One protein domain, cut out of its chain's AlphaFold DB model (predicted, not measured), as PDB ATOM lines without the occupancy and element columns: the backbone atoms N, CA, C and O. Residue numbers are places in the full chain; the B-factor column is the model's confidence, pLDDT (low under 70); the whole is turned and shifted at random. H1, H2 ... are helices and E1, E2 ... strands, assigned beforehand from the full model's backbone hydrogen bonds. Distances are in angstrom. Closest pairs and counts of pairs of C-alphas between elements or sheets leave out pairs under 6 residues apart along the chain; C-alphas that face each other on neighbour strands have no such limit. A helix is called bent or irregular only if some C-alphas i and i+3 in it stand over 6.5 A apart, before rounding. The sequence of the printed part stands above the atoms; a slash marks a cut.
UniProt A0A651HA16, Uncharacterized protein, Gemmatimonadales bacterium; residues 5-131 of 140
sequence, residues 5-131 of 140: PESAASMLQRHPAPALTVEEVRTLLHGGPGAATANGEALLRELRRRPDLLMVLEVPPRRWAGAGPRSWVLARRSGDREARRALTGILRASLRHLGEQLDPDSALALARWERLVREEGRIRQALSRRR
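What this domain is: This is residues 5 to 131 of the 140 residues of an uncharacterized protein of Gemmatimonadales bacterium (UniProt A0A651HA16). A small sheet of three strands, E1, E3 and E2, lies between helices: the short helices H1, H2 and H3 cover one face, and a long helical hairpin, H4 and H5, lies toward the other, with H4 next to the sheet. Residues 62 to 67 and 103 to 108 stick out. There are 127 residues printed, with five named helices and three named strands in the order H1 E1 H2 H3 E2 E3 H4 H5; the sheet, E1 - E3 - E2, is antiparallel and the class mostly helix. The whole is compact, with a radius of gyration of the C-alphas of 14.3 A and spans of 39 by 30 by 30 A.

How they stand to each other: Start with H1, residues 5 to 14, and go on to E1, residues 19 to 21, H2, 22 to 29, H3, 40 to 48, E2, 54 to 58, E3, 71 to 75, H4, 83 to 100, and H5, 107 to 129. H1 is on the sheet at a height of 7.1 A and runs across the strands, with the C-alphas of Ala 9 and Ala 75 closest to E3 at 5.2 A. At E1 and E3, antiparallel, look for N 20 and O 73, 3.0 A apart. H2 stands up from the sheet over E1 and touches H3, closest at the C-alphas of Val 22 and Gly 40, 6.8 A. E1, H2 H3 and E2 form a split strand-helix-strand unit, two strands running the same way with E3 between them, its crossover right-handed. E2 and E3 are a hairpin, with N 55 and O 74 2.8 A apart. H4 is on the opposite face from H1, H2 and H3, giving three layers, helices on both faces; the C-alphas of Ala 19 and Ser 94 are its closest to E1, 5.7 A. H4 and H5 are a helical hairpin and touch, closest at the C-alphas of Thr 88 and Arg 124, 6.4 A, at a shallow tilt of 12 degrees, opposite ways. H5 only grazes the sheet, with residues 116 to 123. Each O i to N i+4 pair is within hydrogen-bond range in H2, H3 and H5, 5 of 6 in H1 and 12 of 14 in H4.

Where its parts are: Find C-alpha 5 at (-10.437, -12.261, -39.750), where H1 begins its 14.3 A. E1 spans 7.0 A, H2 10.3 A, H3 12.2 A, E2 12.7 A and E3 13.4 A. H4 runs 24.1 A with a kink of 29 degrees near residue 90 and is irregular, C-alphas 85 and 88 being 7.1 A apart. H5 runs 33.4 A to C-alpha 129 at (-6.303, 16.375, -30.802).

The domain as a whole: The C-alphas of Gly 79 and Asp 105 are the two farthest apart, 41.0 A. The printed part has no cut, and the link from E2 to E3, 12 residues, is long. The mean pLDDT of the printed part is 75.2, and residues 31 to 38, 59 to 69, 77 to 85 and 130 to 131 are under 70.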
ATOM      1  N   PRO A   5     -11.196 -12.988 -40.767       85.19
ATOM      2  CA  PRO A   5     -10.437 -12.261 -39.750       85.19
ATOM      3  C   PRO A   5      -9.211 -13.015 -39.221       85.19
ATOM      4  O   PRO A   5      -8.183 -12.388 -38.977       85.19
ATOM      5  N   GLU A   6      -9.281 -14.341 -39.069       86.31
ATOM      6  CA  GLU A   6      -8.154 -15.167 -38.598       86.31
ATOM      7  C   GLU A   6      -7.043 -15.256 -39.644       86.31
ATOM      8  O   GLU A   6      -5.861 -15.113 -39.318       86.31
ATOM      9  N   SER A   7      -7.428 -15.393 -40.914       87.19
ATOM     10  CA  SER A   7      -6.508 -15.346 -42.051       87.19
ATOM     11  C   SER A   7      -5.822 -13.981 -42.137       87.19
ATOM     12  O   SER A   7      -4.596 -13.903 -42.235       87.19
ATOM     13  N   ALA A   8      -6.589 -12.891 -42.015       87.69
ATOM     14  CA  ALA A   8      -6.061 -11.529 -42.022       87.69
ATOM     15  C   ALA A   8      -5.119 -11.262 -40.838       87.69
ATOM     16  O   ALA A   8      -4.061 -10.662 -41.023       87.69
ATOM     17  N   ALA A   9      -5.466 -11.728 -39.634       88.12
ATOM     18  CA  ALA A   9      -4.628 -11.582 -38.448       88.12
ATOM     19  C   ALA A   9      -3.308 -12.352 -38.599       88.12
ATOM     20  O   ALA A   9      -2.238 -11.779 -38.404       88.12
ATOM     21  N   SER A  10      -3.371 -13.616 -39.023       88.62
ATOM     22  CA  SER A  10      -2.191 -14.466 -39.233       88.62
ATOM     23  C   SER A  10      -1.283 -13.945 -40.349       88.62
ATOM     24  O   SER A  10      -0.059 -14.079 -40.287       88.62
ATOM     25  N   MET A  11      -1.870 -13.353 -41.389       89.88
ATOM     26  CA  MET A  11      -1.142 -12.671 -42.455       89.88
ATOM     27  C   MET A  11      -0.444 -11.417 -41.918       89.88
ATOM     28  O   MET A  11       0.770 -11.314 -42.036       89.88
ATOM     29  N   LEU A  12      -1.173 -10.507 -41.262       87.88
ATOM     30  CA  LEU A  12      -0.622  -9.265 -40.702       87.88
ATOM     31  C   LEU A  12       0.463  -9.509 -39.646       87.88
ATOM     32  O   LEU A  12       1.407  -8.734 -39.555       87.88
ATOM     33  N   GLN A  13       0.366 -10.584 -38.859       87.12
ATOM     34  CA  GLN A  13       1.395 -10.942 -37.874       87.12
ATOM     35  C   GLN A  13       2.730 -11.341 -38.512       87.12
ATOM     36  O   GLN A  13       3.777 -11.106 -37.910       87.12
ATOM     37  N   ARG A  14       2.687 -11.936 -39.709       86.62
ATOM     38  CA  ARG A  14       3.865 -12.361 -40.483       86.62
ATOM     39  C   ARG A  14       4.310 -11.312 -41.503       86.62
ATOM     40  O   ARG A  14       5.375 -11.455 -42.094       86.62
ATOM     41  N   HIS A  15       3.497 -10.283 -41.720       84.62
ATOM     42  CA  HIS A  15       3.747  -9.272 -42.729       84.62
ATOM     43  C   HIS A  15       4.809  -8.261 -42.245       84.62
ATOM     44  O   HIS A  15       4.740  -7.798 -41.103       84.62
ATOM     45  N   PRO A  16       5.779  -7.876 -43.096       83.69
ATOM     46  CA  PRO A  16       6.803  -6.883 -42.750       83.69
ATOM     47  C   PRO A  16       6.227  -5.484 -42.482       83.69
ATOM     48  O   PRO A  16       6.725  -4.771 -41.612       83.69
ATOM     49  N   ALA A  17       5.154  -5.093 -43.181       83.31
ATOM     50  CA  ALA A  17       4.362  -3.921 -42.807       83.31
ATOM     51  C   ALA A  17       3.392  -4.276 -41.659       83.31
ATOM     52  O   ALA A  17       2.493  -5.092 -41.875       83.31
ATOM     53  N   PRO A  18       3.527  -3.660 -40.469       81.69
ATOM     54  CA  PRO A  18       2.709  -3.978 -39.291       81.69
ATOM     55  C   PRO A  18       1.246  -3.501 -39.372       81.69
ATOM     56  O   PRO A  18       0.422  -3.870 -38.534       81.69
ATOM     57  N   ALA A  19       0.918  -2.668 -40.358       86.19
ATOM     58  CA  ALA A  19      -0.428  -2.236 -40.691       86.19
ATOM     59  C   ALA A  19      -0.597  -2.217 -42.207       86.19
ATOM     60  O   ALA A  19       0.310  -1.823 -42.939       86.19
ATOM     61  N   LEU A  20      -1.783  -2.572 -42.683       86.19
ATOM     62  CA  LEU A  20      -2.118  -2.524 -44.102       86.19
ATOM     63  C   LEU A  20      -3.443  -1.809 -44.313       86.19
ATOM     64  O   LEU A  20      -4.287  -1.753 -43.421       86.19
ATOM     65  N   THR A  21      -3.644  -1.257 -45.502       85.38
ATOM     66  CA  THR A  21      -4.961  -0.738 -45.875       85.38
ATOM     67  C   THR A  21      -5.924  -1.898 -46.126       85.38
ATOM     68  O   THR A  21      -5.500  -3.010 -46.436       85.38
ATOM     69  N   VAL A  22      -7.233  -1.652 -46.041       85.00
ATOM     70  CA  VAL A  22      -8.244  -2.669 -46.400       85.00
ATOM     71  C   VAL A  22      -8.041  -3.194 -47.823       85.00
ATOM     72  O   VAL A  22      -8.262  -4.375 -48.073       85.00
ATOM     73  N   GLU A  23      -7.606  -2.341 -48.752       81.56
ATOM     74  CA  GLU A  23      -7.309  -2.757 -50.123       81.56
ATOM     75  C   GLU A  23      -6.118  -3.711 -50.189       81.56
ATOM     76  O   GLU A  23      -6.214  -4.727 -50.864       81.56
ATOM     77  N   GLU A  24      -5.035  -3.421 -49.465       83.88
ATOM     78  CA  GLU A  24      -3.871  -4.311 -49.378       83.88
ATOM     79  C   GLU A  24      -4.243  -5.651 -48.741       83.88
ATOM     80  O   GLU A  24      -3.948  -6.707 -49.296       83.88
ATOM     81  N   VAL A  25      -4.988  -5.625 -47.628       87.12
ATOM     82  CA  VAL A  25      -5.507  -6.845 -46.991       87.12
ATOM     83  C   VAL A  25      -6.358  -7.646 -47.975       87.12
ATOM     84  O   VAL A  25      -6.221  -8.862 -48.060       87.12
ATOM     85  N   ARG A  26      -7.211  -6.980 -48.757       84.75
ATOM     86  CA  ARG A  26      -8.027  -7.643 -49.776       84.75
ATOM     87  C   ARG A  26      -7.161  -8.297 -50.849       84.75
ATOM     88  O   ARG A  26      -7.403  -9.462 -51.154       84.75
ATOM     89  N   THR A  27      -6.197  -7.567 -51.410       83.44
ATOM     90  CA  THR A  27      -5.301  -8.059 -52.467       83.44
ATOM     91  C   THR A  27      -4.530  -9.290 -52.003       83.44
ATOM     92  O   THR A  27      -4.466 -10.277 -52.732       83.44
ATOM     93  N   LEU A  28      -4.012  -9.260 -50.771       85.25
ATOM     94  CA  LEU A  28      -3.254 -10.368 -50.195       85.25
ATOM     95  C   LEU A  28      -4.131 -11.583 -49.863       85.25
ATOM     96  O   LEU A  28      -3.716 -12.711 -50.105       85.25
ATOM     97  N   LEU A  29      -5.353 -11.375 -49.356       84.25
ATOM     98  CA  LEU A  29      -6.276 -12.475 -49.048       84.25
ATOM     99  C   LEU A  29      -6.814 -13.185 -50.296       84.25
ATOM    100  O   LEU A  29      -7.115 -14.372 -50.227       84.25
ATOM    101  N   HIS A  30      -6.963 -12.473 -51.416       79.75
ATOM    102  CA  HIS A  30      -7.590 -13.016 -52.626       79.75
ATOM    103  C   HIS A  30      -6.599 -13.302 -53.768       79.75
ATOM    104  O   HIS A  30      -7.023 -13.635 -54.871       79.75
ATOM    105  N   GLY A  31      -5.290 -13.209 -53.517       63.31
ATOM    106  CA  GLY A  31      -4.270 -13.718 -54.438       63.31
ATOM    107  C   GLY A  31      -4.007 -12.877 -55.691       63.31
ATOM    108  O   GLY A  31      -3.518 -13.419 -56.676       63.31
ATOM    109  N   GLY A  32      -4.291 -11.569 -55.676       54.56
ATOM    110  CA  GLY A  32      -3.825 -10.658 -56.729       54.56
ATOM    111  C   GLY A  32      -4.796  -9.543 -57.139       54.56
ATOM    112  O   GLY A  32      -5.969  -9.537 -56.747       54.56
ATOM    113  N   PRO A  33      -4.311  -8.569 -57.934       46.62
ATOM    114  CA  PRO A  33      -5.117  -7.477 -58.470       46.62
ATOM    115  C   PRO A  33      -6.077  -8.020 -59.542       46.62
ATOM    116  O   PRO A  33      -5.744  -8.083 -60.718       46.62
ATOM    117  N   GLY A  34      -7.267  -8.458 -59.132       45.91
ATOM    118  CA  GLY A  34      -8.277  -8.982 -60.062       45.91
ATOM    119  C   GLY A  34      -9.282  -9.960 -59.461       45.91
ATOM    120  O   GLY A  34     -10.282 -10.267 -60.103       45.91
ATOM    121  N   ALA A  35      -9.071 -10.426 -58.228       47.50
ATOM    122  CA  ALA A  35     -10.037 -11.299 -57.580       47.50
ATOM    123  C   ALA A  35     -11.350 -10.556 -57.266       47.50
ATOM    124  O   ALA A  35     -11.368  -9.485 -56.653       47.50
ATOM    125  N   ALA A  36     -12.446 -11.136 -57.749       42.41
ATOM    126  CA  ALA A  36     -13.771 -10.542 -57.853       42.41
ATOM    127  C   ALA A  36     -14.285  -9.897 -56.549       42.41
ATOM    128  O   ALA A  36     -14.424 -10.550 -55.519       42.41
ATOM    129  N   THR A  37     -14.587  -8.597 -56.639       45.25
ATOM    130  CA  THR A  37     -15.708  -7.858 -56.014       45.25
ATOM    131  C   THR A  37     -16.201  -8.240 -54.609       45.25
ATOM    132  O   THR A  37     -17.370  -8.014 -54.295       45.25
ATOM    133  N   ALA A  38     -15.354  -8.702 -53.692       53.28
ATOM    134  CA  ALA A  38     -15.658  -8.534 -52.277       53.28
ATOM    135  C   ALA A  38     -15.620  -7.021 -51.994       53.28
ATOM    136  O   ALA A  38     -14.551  -6.398 -51.972       53.28
ATOM    137  N   ASN A  39     -16.805  -6.407 -51.885       72.19
ATOM    138  CA  ASN A  39     -16.972  -4.991 -51.564       72.19
ATOM    139  C   ASN A  39     -16.082  -4.673 -50.350       72.19
ATOM    140  O   ASN A  39     -16.185  -5.342 -49.321       72.19
ATOM    141  N   GLY A  40     -15.190  -3.681 -50.459       72.69
ATOM    142  CA  GLY A  40     -14.269  -3.330 -49.374       72.69
ATOM    143  C   GLY A  40     -15.002  -3.039 -48.059       72.69
ATOM    144  O   GLY A  40     -14.472  -3.299 -46.985       72.69
ATOM    145  N   GLU A  41     -16.254  -2.579 -48.128       76.19
ATOM    146  CA  GLU A  41     -17.118  -2.408 -46.959       76.19
ATOM    147  C   GLU A  41     -17.598  -3.727 -46.344       76.19
ATOM    148  O   GLU A  41     -17.801  -3.800 -45.134       76.19
ATOM    149  N   ALA A  42     -17.813  -4.769 -47.150       78.88
ATOM    150  CA  ALA A  42     -18.135  -6.104 -46.654       78.88
ATOM    151  C   ALA A  42     -16.923  -6.716 -45.942       78.88
ATOM    152  O   ALA A  42     -17.070  -7.183 -44.816       78.88
ATOM    153  N   LEU A  43     -15.724  -6.603 -46.532       83.06
ATOM    154  CA  LEU A  43     -14.483  -7.014 -45.870       83.06
ATOM    155  C   LEU A  43     -14.285  -6.244 -44.561       83.06
ATOM    156  O   LEU A  43     -14.065  -6.845 -43.519       83.06
ATOM    157  N   LEU A  44     -14.435  -4.919 -44.581       82.88
ATOM    158  CA  LEU A  44     -14.304  -4.095 -43.383       82.88
ATOM    159  C   LEU A  44     -15.317  -4.480 -42.295       82.88
ATOM    160  O   LEU A  44     -14.955  -4.560 -41.123       82.88
ATOM    161  N   ARG A  45     -16.579  -4.733 -42.668       83.12
ATOM    162  CA  ARG A  45     -17.599  -5.240 -41.739       83.12
ATOM    163  C   ARG A  45     -17.190  -6.578 -41.137       83.12
ATOM    164  O   ARG A  45     -17.356  -6.741 -39.935       83.12
ATOM    165  N   GLU A  46     -16.631  -7.484 -41.933       85.94
ATOM    166  CA  GLU A  46     -16.170  -8.785 -41.450       85.94
ATOM    167  C   GLU A  46     -14.993  -8.649 -40.476       85.94
ATOM    168  O   GLU A  46     -15.040  -9.182 -39.372       85.94
ATOM    169  N   LEU A  47     -13.976  -7.852 -40.822       86.25
ATOM    170  CA  LEU A  47     -12.813  -7.621 -39.957       86.25
ATOM    171  C   LEU A  47     -13.211  -6.971 -38.621       86.25
ATOM    172  O   LEU A  47     -12.655  -7.308 -37.577       86.25
ATOM    173  N   ARG A  48     -14.220  -6.087 -38.624       84.88
ATOM    174  CA  ARG A  48     -14.761  -5.465 -37.401       84.88
ATOM    175  C   ARG A  48     -15.464  -6.454 -36.464       84.88
ATOM    176  O   ARG A  48     -15.629  -6.120 -35.295       84.88
ATOM    177  N   ARG A  49     -15.878  -7.642 -36.928       86.88
ATOM    178  CA  ARG A  49     -16.539  -8.648 -36.072       86.88
ATOM    179  C   ARG A  49     -15.593  -9.304 -35.069       86.88
ATOM    180  O   ARG A  49     -16.072  -9.858 -34.086       86.88
ATOM    181  N   ARG A  50     -14.277  -9.229 -35.293       85.88
ATOM    182  CA  ARG A  50     -13.249  -9.798 -34.406       85.88
ATOM    183  C   ARG A  50     -12.278  -8.723 -33.891       85.88
ATOM    184  O   ARG A  50     -11.091  -8.747 -34.226       85.88
ATOM    185  N   PRO A  51     -12.754  -7.757 -33.075       84.56
ATOM    186  CA  PRO A  51     -11.910  -6.709 -32.490       84.56
ATOM    187  C   PRO A  51     -10.928  -7.244 -31.429       84.56
ATOM    188  O   PRO A  51     -10.090  -6.503 -30.911       84.56
ATOM    189  N   ASP A  52     -11.051  -8.518 -31.057       84.81
ATOM    190  CA  ASP A  52     -10.080  -9.286 -30.282       84.81
ATOM    191  C   ASP A  52      -8.813  -9.592 -31.095       84.81
ATOM    192  O   ASP A  52      -7.715  -9.525 -30.548       84.81
ATOM    193  N   LEU A  53      -8.951  -9.846 -32.401       85.88
ATOM    194  CA  LEU A  53      -7.842 -10.202 -33.292       85.88
ATOM    195  C   LEU A  53      -7.252  -8.999 -34.026       85.88
ATOM    196  O   LEU A  53      -6.051  -8.945 -34.291       85.88
ATOM    197  N   LEU A  54      -8.107  -8.046 -34.397       87.38
ATOM    198  CA  LEU A  54      -7.759  -6.972 -35.316       87.38
ATOM    199  C   LEU A  54      -8.145  -5.611 -34.746       87.38
ATOM    200  O   LEU A  54      -9.193  -5.438 -34.128       87.38
ATOM    201  N   MET A  55      -7.306  -4.617 -35.009       85.12
ATOM    202  CA  MET A  55      -7.639  -3.214 -34.821       85.12
ATOM    203  C   MET A  55      -7.874  -2.581 -36.186       85.12
ATOM    204  O   MET A  55      -7.004  -2.606 -37.055       85.12
ATOM    205  N   VAL A  56      -9.052  -1.987 -36.355       83.62
ATOM    206  CA  VAL A  56      -9.412  -1.219 -37.546       83.62
ATOM    207  C   VAL A  56      -9.352   0.264 -37.196       83.62
ATOM    208  O   VAL A  56     -10.076   0.737 -36.320       83.62
ATOM    209  N   LEU A  57      -8.478   1.003 -37.872       78.19
ATOM    210  CA  LEU A  57      -8.372   2.452 -37.751       78.19
ATOM    211  C   LEU A  57      -9.084   3.106 -38.922       78.19
ATOM    212  O   LEU A  57      -8.659   3.003 -40.072       78.19
ATOM    213  N   GLU A  58     -10.152   3.822 -38.611       73.00
ATOM    214  CA  GLU A  58     -10.934   4.544 -39.603       73.00
ATOM    215  C   GLU A  58     -10.431   5.977 -39.723       73.00
ATOM    216  O   GLU A  58     -10.342   6.717 -38.737       73.00
ATOM    217  N   VAL A  59     -10.130   6.399 -40.950       65.25
ATOM    218  CA  VAL A  59      -9.951   7.820 -41.243       65.25
ATOM    219  C   VAL A  59     -11.340   8.469 -41.236       65.25
ATOM    220  O   VAL A  59     -12.224   7.983 -41.946       65.25
ATOM    221  N   PRO A  60     -11.563   9.568 -40.486       56.44
ATOM    222  CA  PRO A  60     -12.850  10.249 -40.466       56.44
ATOM    223  C   PRO A  60     -13.332  10.551 -41.893       56.44
ATOM    224  O   PRO A  60     -12.550  11.088 -42.693       56.44
ATOM    225  N   PRO A  61     -14.592  10.238 -42.240       52.50
ATOM    226  CA  PRO A  61     -15.098  10.460 -43.583       52.50
ATOM    227  C   PRO A  61     -15.159  11.965 -43.857       52.50
ATOM    228  O   PRO A  61     -16.053  12.669 -43.396       52.50
ATOM    229  N   ARG A  62     -14.201  12.498 -44.624       47.97
ATOM    230  CA  ARG A  62     -14.405  13.773 -45.319       47.97
ATOM    231  C   ARG A  62     -15.084  13.505 -46.658       47.97
ATOM    232  O   ARG A  62     -14.640  12.625 -47.400       47.97
ATOM    233  N   ARG A  63     -16.141  14.294 -46.892       42.28
ATOM    234  CA  ARG A  63     -17.133  14.348 -47.986       42.28
ATOM    235  C   ARG A  63     -16.566  14.433 -49.417       42.28
ATOM    236  O   ARG A  63     -17.003  15.270 -50.194       42.28
ATOM    237  N   TRP A  64     -15.569  13.639 -49.777       40.12
ATOM    238  CA  TRP A  64     -15.070  13.562 -51.150       40.12
ATOM    239  C   TRP A  64     -15.445  12.183 -51.692       40.12
ATOM    240  O   TRP A  64     -14.870  11.176 -51.269       40.12
ATOM    241  N   ALA A  65     -16.484  12.170 -52.532       32.66
ATOM    242  CA  ALA A  65     -17.037  10.999 -53.203       32.66
ATOM    243  C   ALA A  65     -15.979  10.324 -54.098       32.66
ATOM    244  O   ALA A  65     -15.149  11.008 -54.691       32.66
ATOM    245  N   GLY A  66     -15.995   8.989 -54.176       36.19
ATOM    246  CA  GLY A  66     -15.133   8.210 -55.085       36.19
ATOM    247  C   GLY A  66     -13.889   7.559 -54.465       36.19
ATOM    248  O   GLY A  66     -13.085   6.967 -55.171       36.19
ATOM    249  N   ALA A  67     -13.712   7.626 -53.147       42.38
ATOM    250  CA  ALA A  67     -12.586   7.011 -52.449       42.38
ATOM    251  C   ALA A  67     -13.080   5.882 -51.538       42.38
ATOM    252  O   ALA A  67     -13.689   6.168 -50.509       42.38
ATOM    253  N   GLY A  68     -12.807   4.630 -51.917       44.84
ATOM    254  CA  GLY A  68     -13.122   3.423 -51.144       44.84
ATOM    255  C   GLY A  68     -12.578   3.424 -49.701       44.84
ATOM    256  O   GLY A  68     -11.912   4.376 -49.282       44.84
ATOM    257  N   PRO A  69     -12.887   2.381 -48.908       52.25
ATOM    258  CA  PRO A  69     -12.769   2.405 -47.452       52.25
ATOM    259  C   PRO A  69     -11.323   2.634 -46.994       52.25
ATOM    260  O   PRO A  69     -10.495   1.728 -46.975       52.25
ATOM    261  N   ARG A  70     -11.064   3.879 -46.574       70.25
ATOM    262  CA  ARG A  70      -9.792   4.468 -46.111       70.25
ATOM    263  C   ARG A  70      -9.331   3.939 -44.741       70.25
ATOM    264  O   ARG A  70      -8.862   4.709 -43.907       70.25
ATOM    265  N   SER A  71      -9.577   2.665 -44.448       77.25
ATOM    266  CA  SER A  71      -9.303   2.088 -43.130       77.25
ATOM    267  C   SER A  71      -7.986   1.323 -43.133       77.25
ATOM    268  O   SER A  71      -7.660   0.631 -44.098       77.25
ATOM    269  N   TRP A  72      -7.243   1.452 -42.040       83.19
ATOM    270  CA  TRP A  72      -6.045   0.664 -41.776       83.19
ATOM    271  C   TRP A  72      -6.399  -0.503 -40.866       83.19
ATOM    272  O   TRP A  72      -7.203  -0.357 -39.947       83.19
ATOM    273  N   VAL A  73      -5.798  -1.654 -41.120       85.31
ATOM    274  CA  VAL A  73      -6.011  -2.897 -40.389       85.31
ATOM    275  C   VAL A  73      -4.680  -3.326 -39.795       85.31
ATOM    276  O   VAL A  73      -3.653  -3.333 -40.475       85.31
ATOM    277  N   LEU A  74      -4.710  -3.664 -38.513       87.31
ATOM    278  CA  LEU A  74      -3.556  -4.080 -37.733       87.31
ATOM    279  C   LEU A  74      -3.916  -5.343 -36.962       87.31
ATOM    280  O   LEU A  74      -5.031  -5.449 -36.452       87.31
ATOM    281  N   ALA A  75      -2.975  -6.273 -36.819       83.81
ATOM    282  CA  ALA A  75      -3.140  -7.370 -35.872       83.81
ATOM    283  C   ALA A  75      -2.992  -6.837 -34.442       83.81
ATOM    284  O   ALA A  75      -2.011  -6.154 -34.132       83.81
ATOM    285  N   ARG A  76      -3.941  -7.156 -33.556       76.94
ATOM    286  CA  ARG A  76      -3.763  -6.888 -32.126       76.94
ATOM    287  C   ARG A  76      -2.705  -7.833 -31.583       76.94
ATOM    288  O   ARG A  76      -2.760  -9.042 -31.801       76.94
ATOM    289  N   ARG A  77      -1.733  -7.272 -30.868       67.94
ATOM    290  CA  ARG A  77      -0.770  -8.039 -30.073       67.94
ATOM    291  C   ARG A  77      -1.194  -7.964 -28.607       67.94
ATOM    292  O   ARG A  77      -1.688  -6.934 -28.144       67.94
ATOM    293  N   SER A  78      -1.031  -9.058 -27.874       50.44
ATOM    294  CA  SER A  78      -1.312  -9.119 -26.437       50.44
ATOM    295  C   SER A  78      -0.473  -8.055 -25.699       50.44
ATOM    296  O   SER A  78       0.747  -8.074 -25.815       50.44
ATOM    297  N   GLY A  79      -1.111  -7.110 -24.984       55.00
ATOM    298  CA  GLY A  79      -0.429  -5.999 -24.267       55.00
ATOM    299  C   GLY A  79      -0.834  -4.558 -24.660       55.00
ATOM    300  O   GLY A  79      -0.230  -3.582 -24.228       55.00
ATOM    301  N   ASP A  80      -1.894  -4.410 -25.451       52.59
ATOM    302  CA  ASP A  80      -2.265  -3.277 -26.322       52.59
ATOM    303  C   ASP A  80      -2.530  -1.864 -25.718       52.59
ATOM    304  O   ASP A  80      -3.023  -0.978 -26.424       52.59
ATOM    305  N   ARG A  81      -2.228  -1.584 -24.439       51.03
ATOM    306  CA  ARG A  81      -2.347  -0.202 -23.900       51.03
ATOM    307  C   ARG A  81      -1.266   0.731 -24.458       51.03
ATOM    308  O   ARG A  81      -1.544   1.911 -24.678       51.03
ATOM    309  N   GLU A  82      -0.073   0.216 -24.745       52.12
ATOM    310  CA  GLU A  82       1.010   0.978 -25.388       52.12
ATOM    311  C   GLU A  82       0.813   1.148 -26.897       52.12
ATOM    312  O   GLU A  82       1.272   2.137 -27.477       52.12
ATOM    313  N   ALA A  83       0.050   0.254 -27.531       54.50
ATOM    314  CA  ALA A  83      -0.135   0.241 -28.975       54.50
ATOM    315  C   ALA A  83      -0.735   1.541 -29.509       54.50
ATOM    316  O   ALA A  83      -0.285   2.031 -30.537       54.50
ATOM    317  N   ARG A  84      -1.655   2.184 -28.769       56.00
ATOM    318  CA  ARG A  84      -2.211   3.498 -29.145       56.00
ATOM    319  C   ARG A  84      -1.156   4.602 -29.254       56.00
ATOM    320  O   ARG A  84      -1.296   5.467 -30.115       56.00
ATOM    321  N   ARG A  85      -0.119   4.586 -28.406       57.12
ATOM    322  CA  ARG A  85       1.019   5.524 -28.494       57.12
ATOM    323  C   ARG A  85       1.992   5.120 -29.605       57.12
ATOM    324  O   ARG A  85       2.582   5.996 -30.226       57.12
ATOM    325  N   ALA A  86       2.095   3.823 -29.896       72.06
ATOM    326  CA  ALA A  86       2.904   3.282 -30.986       72.06
ATOM    327  C   ALA A  86       2.239   3.369 -32.377       72.06
ATOM    328  O   ALA A  86       2.926   3.182 -33.377       72.06
ATOM    329  N   LEU A  87       0.937   3.680 -32.477       74.69
ATOM    330  CA  LEU A  87       0.179   3.672 -33.740       74.69
ATOM    331  C   LEU A  87       0.817   4.523 -34.843       74.69
ATOM    332  O   LEU A  87       0.882   4.094 -35.990       74.69
ATOM    333  N   THR A  88       1.314   5.716 -34.517       73.25
ATOM    334  CA  THR A  88       2.012   6.574 -35.488       73.25
ATOM    335  C   THR A  88       3.317   5.942 -35.969       73.25
ATOM    336  O   THR A  88       3.620   5.995 -37.158       73.25
ATOM    337  N   GLY A  89       4.070   5.299 -35.074       80.06
ATOM    338  CA  GLY A  89       5.266   4.534 -35.435       80.06
ATOM    339  C   GLY A  89       4.941   3.342 -36.336       80.06
ATOM    340  O   GLY A  89       5.613   3.129 -37.341       80.06
ATOM    341  N   ILE A  90       3.859   2.624 -36.031       82.81
ATOM    342  CA  ILE A  90       3.381   1.465 -36.792       82.81
ATOM    343  C   ILE A  90       2.949   1.861 -38.214       82.81
ATOM    344  O   ILE A  90       3.370   1.234 -39.189       82.81
ATOM    345  N   LEU A  91       2.155   2.926 -38.359       82.81
ATOM    346  CA  LEU A  91       1.733   3.414 -39.675       82.81
ATOM    347  C   LEU A  91       2.927   3.899 -40.505       82.81
ATOM    348  O   LEU A  91       3.014   3.574 -41.685       82.81
ATOM    349  N   ARG A  92       3.890   4.602 -39.897       84.50
ATOM    350  CA  ARG A  92       5.118   5.031 -40.589       84.50
ATOM    351  C   ARG A  92       5.983   3.865 -41.047       84.50
ATOM    352  O   ARG A  92       6.453   3.892 -42.178       84.50
ATOM    353  N   ALA A  93       6.180   2.856 -40.199       85.19
ATOM    354  CA  ALA A  93       6.919   1.650 -40.574       85.19
ATOM    355  C   ALA A  93       6.254   0.949 -41.768       85.19
ATOM    356  O   ALA A  93       6.930   0.552 -42.713       85.19
ATOM    357  N   SER A  94       4.922   0.894 -41.765       86.81
ATOM    358  CA  SER A  94       4.142   0.324 -42.864       86.81
ATOM    359  C   SER A  94       4.275   1.135 -44.151       86.81
ATOM    360  O   SER A  94       4.546   0.571 -45.203       86.81
ATOM    361  N   LEU A  95       4.145   2.463 -44.075       87.56
ATOM    362  CA  LEU A  95       4.306   3.359 -45.224       87.56
ATOM    363  C   LEU A  95       5.706   3.308 -45.824       87.56
ATOM    364  O   LEU A  95       5.840   3.367 -47.044       87.56
ATOM    365  N   ARG A  96       6.735   3.221 -44.979       87.69
ATOM    366  CA  ARG A  96       8.115   3.061 -45.430       87.69
ATOM    367  C   ARG A  96       8.264   1.765 -46.216       87.69
ATOM    368  O   ARG A  96       8.734   1.812 -47.342       87.69
ATOM    369  N   HIS A  97       7.799   0.653 -45.654       86.56
ATOM    370  CA  HIS A  97       7.877  -0.642 -46.319       86.56
ATOM    371  C   HIS A  97       7.099  -0.671 -47.644       86.56
ATOM    372  O   HIS A  97       7.626  -1.109 -48.658       86.56
ATOM    373  N   LEU A  98       5.868  -0.144 -47.660       84.94
ATOM    374  CA  LEU A  98       5.085  -0.021 -48.895       84.94
ATOM    375  C   LEU A  98       5.784   0.876 -49.922       84.94
ATOM    376  O   LEU A  98       5.709   0.596 -51.109       84.94
ATOM    377  N   GLY A  99       6.464   1.930 -49.464       86.31
ATOM    378  CA  GLY A  99       7.257   2.830 -50.299       86.31
ATOM    379  C   GLY A  99       8.468   2.155 -50.942       86.31
ATOM    380  O   GLY A  99       8.749   2.394 -52.109       86.31
ATOM    381  N   GLU A 100       9.150   1.280 -50.200       89.38
ATOM    382  CA  GLU A 100      10.297   0.493 -50.680       89.38
ATOM    383  C   GLU A 100       9.905  -0.522 -51.769       89.38
ATOM    384  O   GLU A 100      10.757  -0.933 -52.551       89.38
ATOM    385  N   GLN A 101       8.626  -0.910 -51.843       85.62
ATOM    386  CA  GLN A 101       8.094  -1.837 -52.851       85.62
ATOM    387  C   GLN A 101       7.414  -1.143 -54.037       85.62
ATOM    388  O   GLN A 101       6.836  -1.816 -54.892       85.62
ATOM    389  N   LEU A 102       7.426   0.192 -54.091       86.94
ATOM    390  CA  LEU A 102       6.815   0.910 -55.204       86.94
ATOM    391  C   LEU A 102       7.618   0.720 -56.480       86.94
ATOM    392  O   LEU A 102       8.837   0.853 -56.489       86.94
ATOM    393  N   ASP A 103       6.888   0.522 -57.570       85.19
ATOM    394  CA  ASP A 103       7.412   0.743 -58.906       85.19
ATOM    395  C   ASP A 103       7.591   2.263 -59.126       85.19
ATOM    396  O   ASP A 103       6.585   2.988 -59.134       85.19
ATOM    397  N   PRO A 104       8.834   2.767 -59.265       84.19
ATOM    398  CA  PRO A 104       9.096   4.193 -59.434       84.19
ATOM    399  C   PRO A 104       8.590   4.739 -60.775       84.19
ATOM    400  O   PRO A 104       8.341   5.940 -60.872       84.19
ATOM    401  N   ASP A 105       8.381   3.881 -61.775       89.88
ATOM    402  CA  ASP A 105       7.912   4.285 -63.103       89.88
ATOM    403  C   ASP A 105       6.374   4.311 -63.191       89.88
ATOM    404  O   ASP A 105       5.781   4.858 -64.125       89.88
ATOM    405  N   SER A 106       5.688   3.783 -62.171       89.50
ATOM    406  CA  SER A 106       4.232   3.785 -62.087       89.50
ATOM    407  C   SER A 106       3.707   5.033 -61.377       89.50
ATOM    408  O   SER A 106       3.572   5.091 -60.151       89.50
ATOM    409  N   ALA A 107       3.291   6.029 -62.166       85.38
ATOM    410  CA  ALA A 107       2.646   7.245 -61.655       85.38
ATOM    411  C   ALA A 107       1.433   6.943 -60.750       85.38
ATOM    412  O   ALA A 107       1.172   7.661 -59.782       85.38
ATOM    413  N   LEU A 108       0.704   5.856 -61.029       79.81
ATOM    414  CA  LEU A 108      -0.423   5.415 -60.210       79.81
ATOM    415  C   LEU A 108       0.034   4.879 -58.844       79.81
ATOM    416  O   LEU A 108      -0.593   5.197 -57.830       79.81
ATOM    417  N   ALA A 109       1.116   4.095 -58.801       78.88
ATOM    418  CA  ALA A 109       1.678   3.578 -57.554       78.88
ATOM    419  C   ALA A 109       2.191   4.722 -56.665       78.88
ATOM    420  O   ALA A 109       1.853   4.782 -55.479       78.88
ATOM    421  N   LEU A 110       2.901   5.688 -57.256       83.75
ATOM    422  CA  LEU A 110       3.371   6.889 -56.562       83.75
ATOM    423  C   LEU A 110       2.212   7.735 -56.017       83.75
ATOM    424  O   LEU A 110       2.206   8.082 -54.834       83.75
ATOM    425  N   ALA A 111       1.193   8.015 -56.837       82.62
ATOM    426  CA  ALA A 111       0.017   8.774 -56.407       82.62
ATOM    427  C   ALA A 111      -0.744   8.070 -55.270       82.62
ATOM    428  O   ALA A 111      -1.237   8.714 -54.336       82.62
ATOM    429  N   ARG A 112      -0.822   6.733 -55.317       80.62
ATOM    430  CA  ARG A 112      -1.419   5.924 -54.252       80.62
ATOM    431  C   ARG A 112      -0.618   6.040 -52.961       80.62
ATOM    432  O   ARG A 112      -1.209   6.298 -51.913       80.62
ATOM    433  N   TRP A 113       0.701   5.898 -53.019       83.50
ATOM    434  CA  TRP A 113       1.550   6.006 -51.837       83.50
ATOM    435  C   TRP A 113       1.526   7.402 -51.215       83.50
ATOM    436  O   TRP A 113       1.306   7.529 -50.009       83.50
ATOM    437  N   GLU A 114       1.650   8.458 -52.023       84.94
ATOM    438  CA  GLU A 114       1.587   9.841 -51.541       84.94
ATOM    439  C   GLU A 114       0.268  10.103 -50.797       84.94
ATOM    440  O   GLU A 114       0.221  10.734 -49.734       84.94
ATOM    441  N   ARG A 115      -0.832   9.553 -51.316       82.94
ATOM    442  CA  ARG A 115      -2.129   9.632 -50.657       82.94
ATOM    443  C   ARG A 115      -2.134   8.943 -49.290       82.94
ATOM    444  O   ARG A 115      -2.674   9.526 -48.347       82.94
ATOM    445  N   LEU A 116      -1.521   7.767 -49.152       82.19
ATOM    446  CA  LEU A 116      -1.408   7.072 -47.864       82.19
ATOM    447  C   LEU A 116      -0.568   7.870 -46.854       82.19
ATOM    448  O   LEU A 116      -0.941   7.965 -45.684       82.19
ATOM    449  N   VAL A 117       0.507   8.523 -47.308       84.44
ATOM    450  CA  VAL A 117       1.323   9.426 -46.474       84.44
ATOM    451  C   VAL A 117       0.493  10.610 -45.969       84.44
ATOM    452  O   VAL A 117       0.501  10.926 -44.775       84.44
ATOM    453  N   ARG A 118      -0.293  11.249 -46.846       83.50
ATOM    454  CA  ARG A 118      -1.204  12.339 -46.452       83.50
ATOM    455  C   ARG A 118      -2.262  11.864 -45.446       83.50
ATOM    456  O   ARG A 118      -2.666  12.632 -44.569       83.50
ATOM    457  N   GLU A 119      -2.728  10.623 -45.565       78.50
ATOM    458  CA  GLU A 119      -3.702  10.026 -44.645       78.50
ATOM    459  C   GLU A 119      -3.102   9.734 -43.258       78.50
ATOM    460  O   GLU A 119      -3.740  10.085 -42.262       78.50
ATOM    461  N   GLU A 120      -1.866   9.225 -43.159       82.19
ATOM    462  CA  GLU A 120      -1.156   9.090 -41.869       82.19
ATOM    463  C   GLU A 120      -1.059  10.431 -41.145       82.19
ATOM    464  O   GLU A 120      -1.390  10.515 -39.960       82.19
ATOM    465  N   GLY A 121      -0.722  11.503 -41.870       79.94
ATOM    466  CA  GLY A 121      -0.638  12.843 -41.296       79.94
ATOM    467  C   GLY A 121      -1.959  13.300 -40.666       79.94
ATOM    468  O   GLY A 121      -1.965  13.912 -39.593       79.94
ATOM    469  N   ARG A 122      -3.095  12.951 -41.285       78.38
ATOM    470  CA  ARG A 122      -4.438  13.253 -40.762       78.38
ATOM    471  C   ARG A 122      -4.795  12.398 -39.555       78.38
ATOM    472  O   ARG A 122      -5.331  12.936 -38.587       78.38
ATOM    473  N   ILE A 123      -4.501  11.097 -39.589       75.19
ATOM    474  CA  ILE A 123      -4.715  10.196 -38.445       75.19
ATOM    475  C   ILE A 123      -3.904  10.700 -37.253       75.19
ATOM    476  O   ILE A 123      -4.449  10.874 -36.164       75.19
ATOM    477  N   ARG A 124      -2.629  11.035 -37.469       77.00
ATOM    478  CA  ARG A 124      -1.742  11.608 -36.455       77.00
ATOM    479  C   ARG A 124      -2.320  12.888 -35.852       77.00
ATOM    480  O   ARG A 124      -2.372  13.007 -34.630       77.00
ATOM    481  N   GLN A 125      -2.806  13.808 -36.685       76.19
ATOM    482  CA  GLN A 125      -3.441  15.044 -36.221       76.19
ATOM    483  C   GLN A 125      -4.738  14.779 -35.435       76.19
ATOM    484  O   GLN A 125      -5.022  15.452 -34.444       76.19
ATOM    485  N   ALA A 126      -5.545  13.800 -35.849       73.62
ATOM    486  CA  ALA A 126      -6.762  13.426 -35.135       73.62
ATOM    487  C   ALA A 126      -6.450  12.788 -33.771       73.62
ATOM    488  O   ALA A 126      -7.100  13.113 -32.778       73.62
ATOM    489  N   LEU A 127      -5.433  11.924 -33.706       71.19
ATOM    490  CA  LEU A 127      -4.975  11.297 -32.466       71.19
ATOM    491  C   LEU A 127      -4.374  12.323 -31.498       71.19
ATOM    492  O   LEU A 127      -4.664  12.262 -30.306       71.19
ATOM    493  N   SER A 128      -3.603  13.298 -31.992       71.94
ATOM    494  CA  SER A 128      -3.025  14.347 -31.143       71.94
ATOM    495  C   SER A 128      -4.088  15.271 -30.546       71.94
ATOM    496  O   SER A 128      -3.955  15.678 -29.397       71.94
ATOM    497  N   ARG A 129      -5.167  15.564 -31.287       71.19
ATOM    498  CA  ARG A 129      -6.303  16.375 -30.802       71.19
ATOM    499  C   ARG A 129      -7.161  15.670 -29.753       71.19
ATOM    500  O   ARG A 129      -7.822  16.337 -28.972       71.19
ATOM    501  N   ARG A 130      -7.172  14.333 -29.740       64.75
ATOM    502  CA  ARG A 130      -7.891  13.526 -28.738       64.75
ATOM    503  C   ARG A 130      -7.095  13.323 -27.446       64.75
ATOM    504  O   ARG A 130      -7.585  12.657 -26.538       64.75
ATOM    505  N   ARG A 131      -5.871  13.855 -27.357       56.50
ATOM    506  CA  ARG A 131      -5.096  13.840 -26.118       56.50
ATOM    507  C   ARG A 131      -5.789  14.796 -25.133       56.50
ATOM    508  O   ARG A 131      -5.993  15.951 -25.504       56.50
TER     509      ARG A 131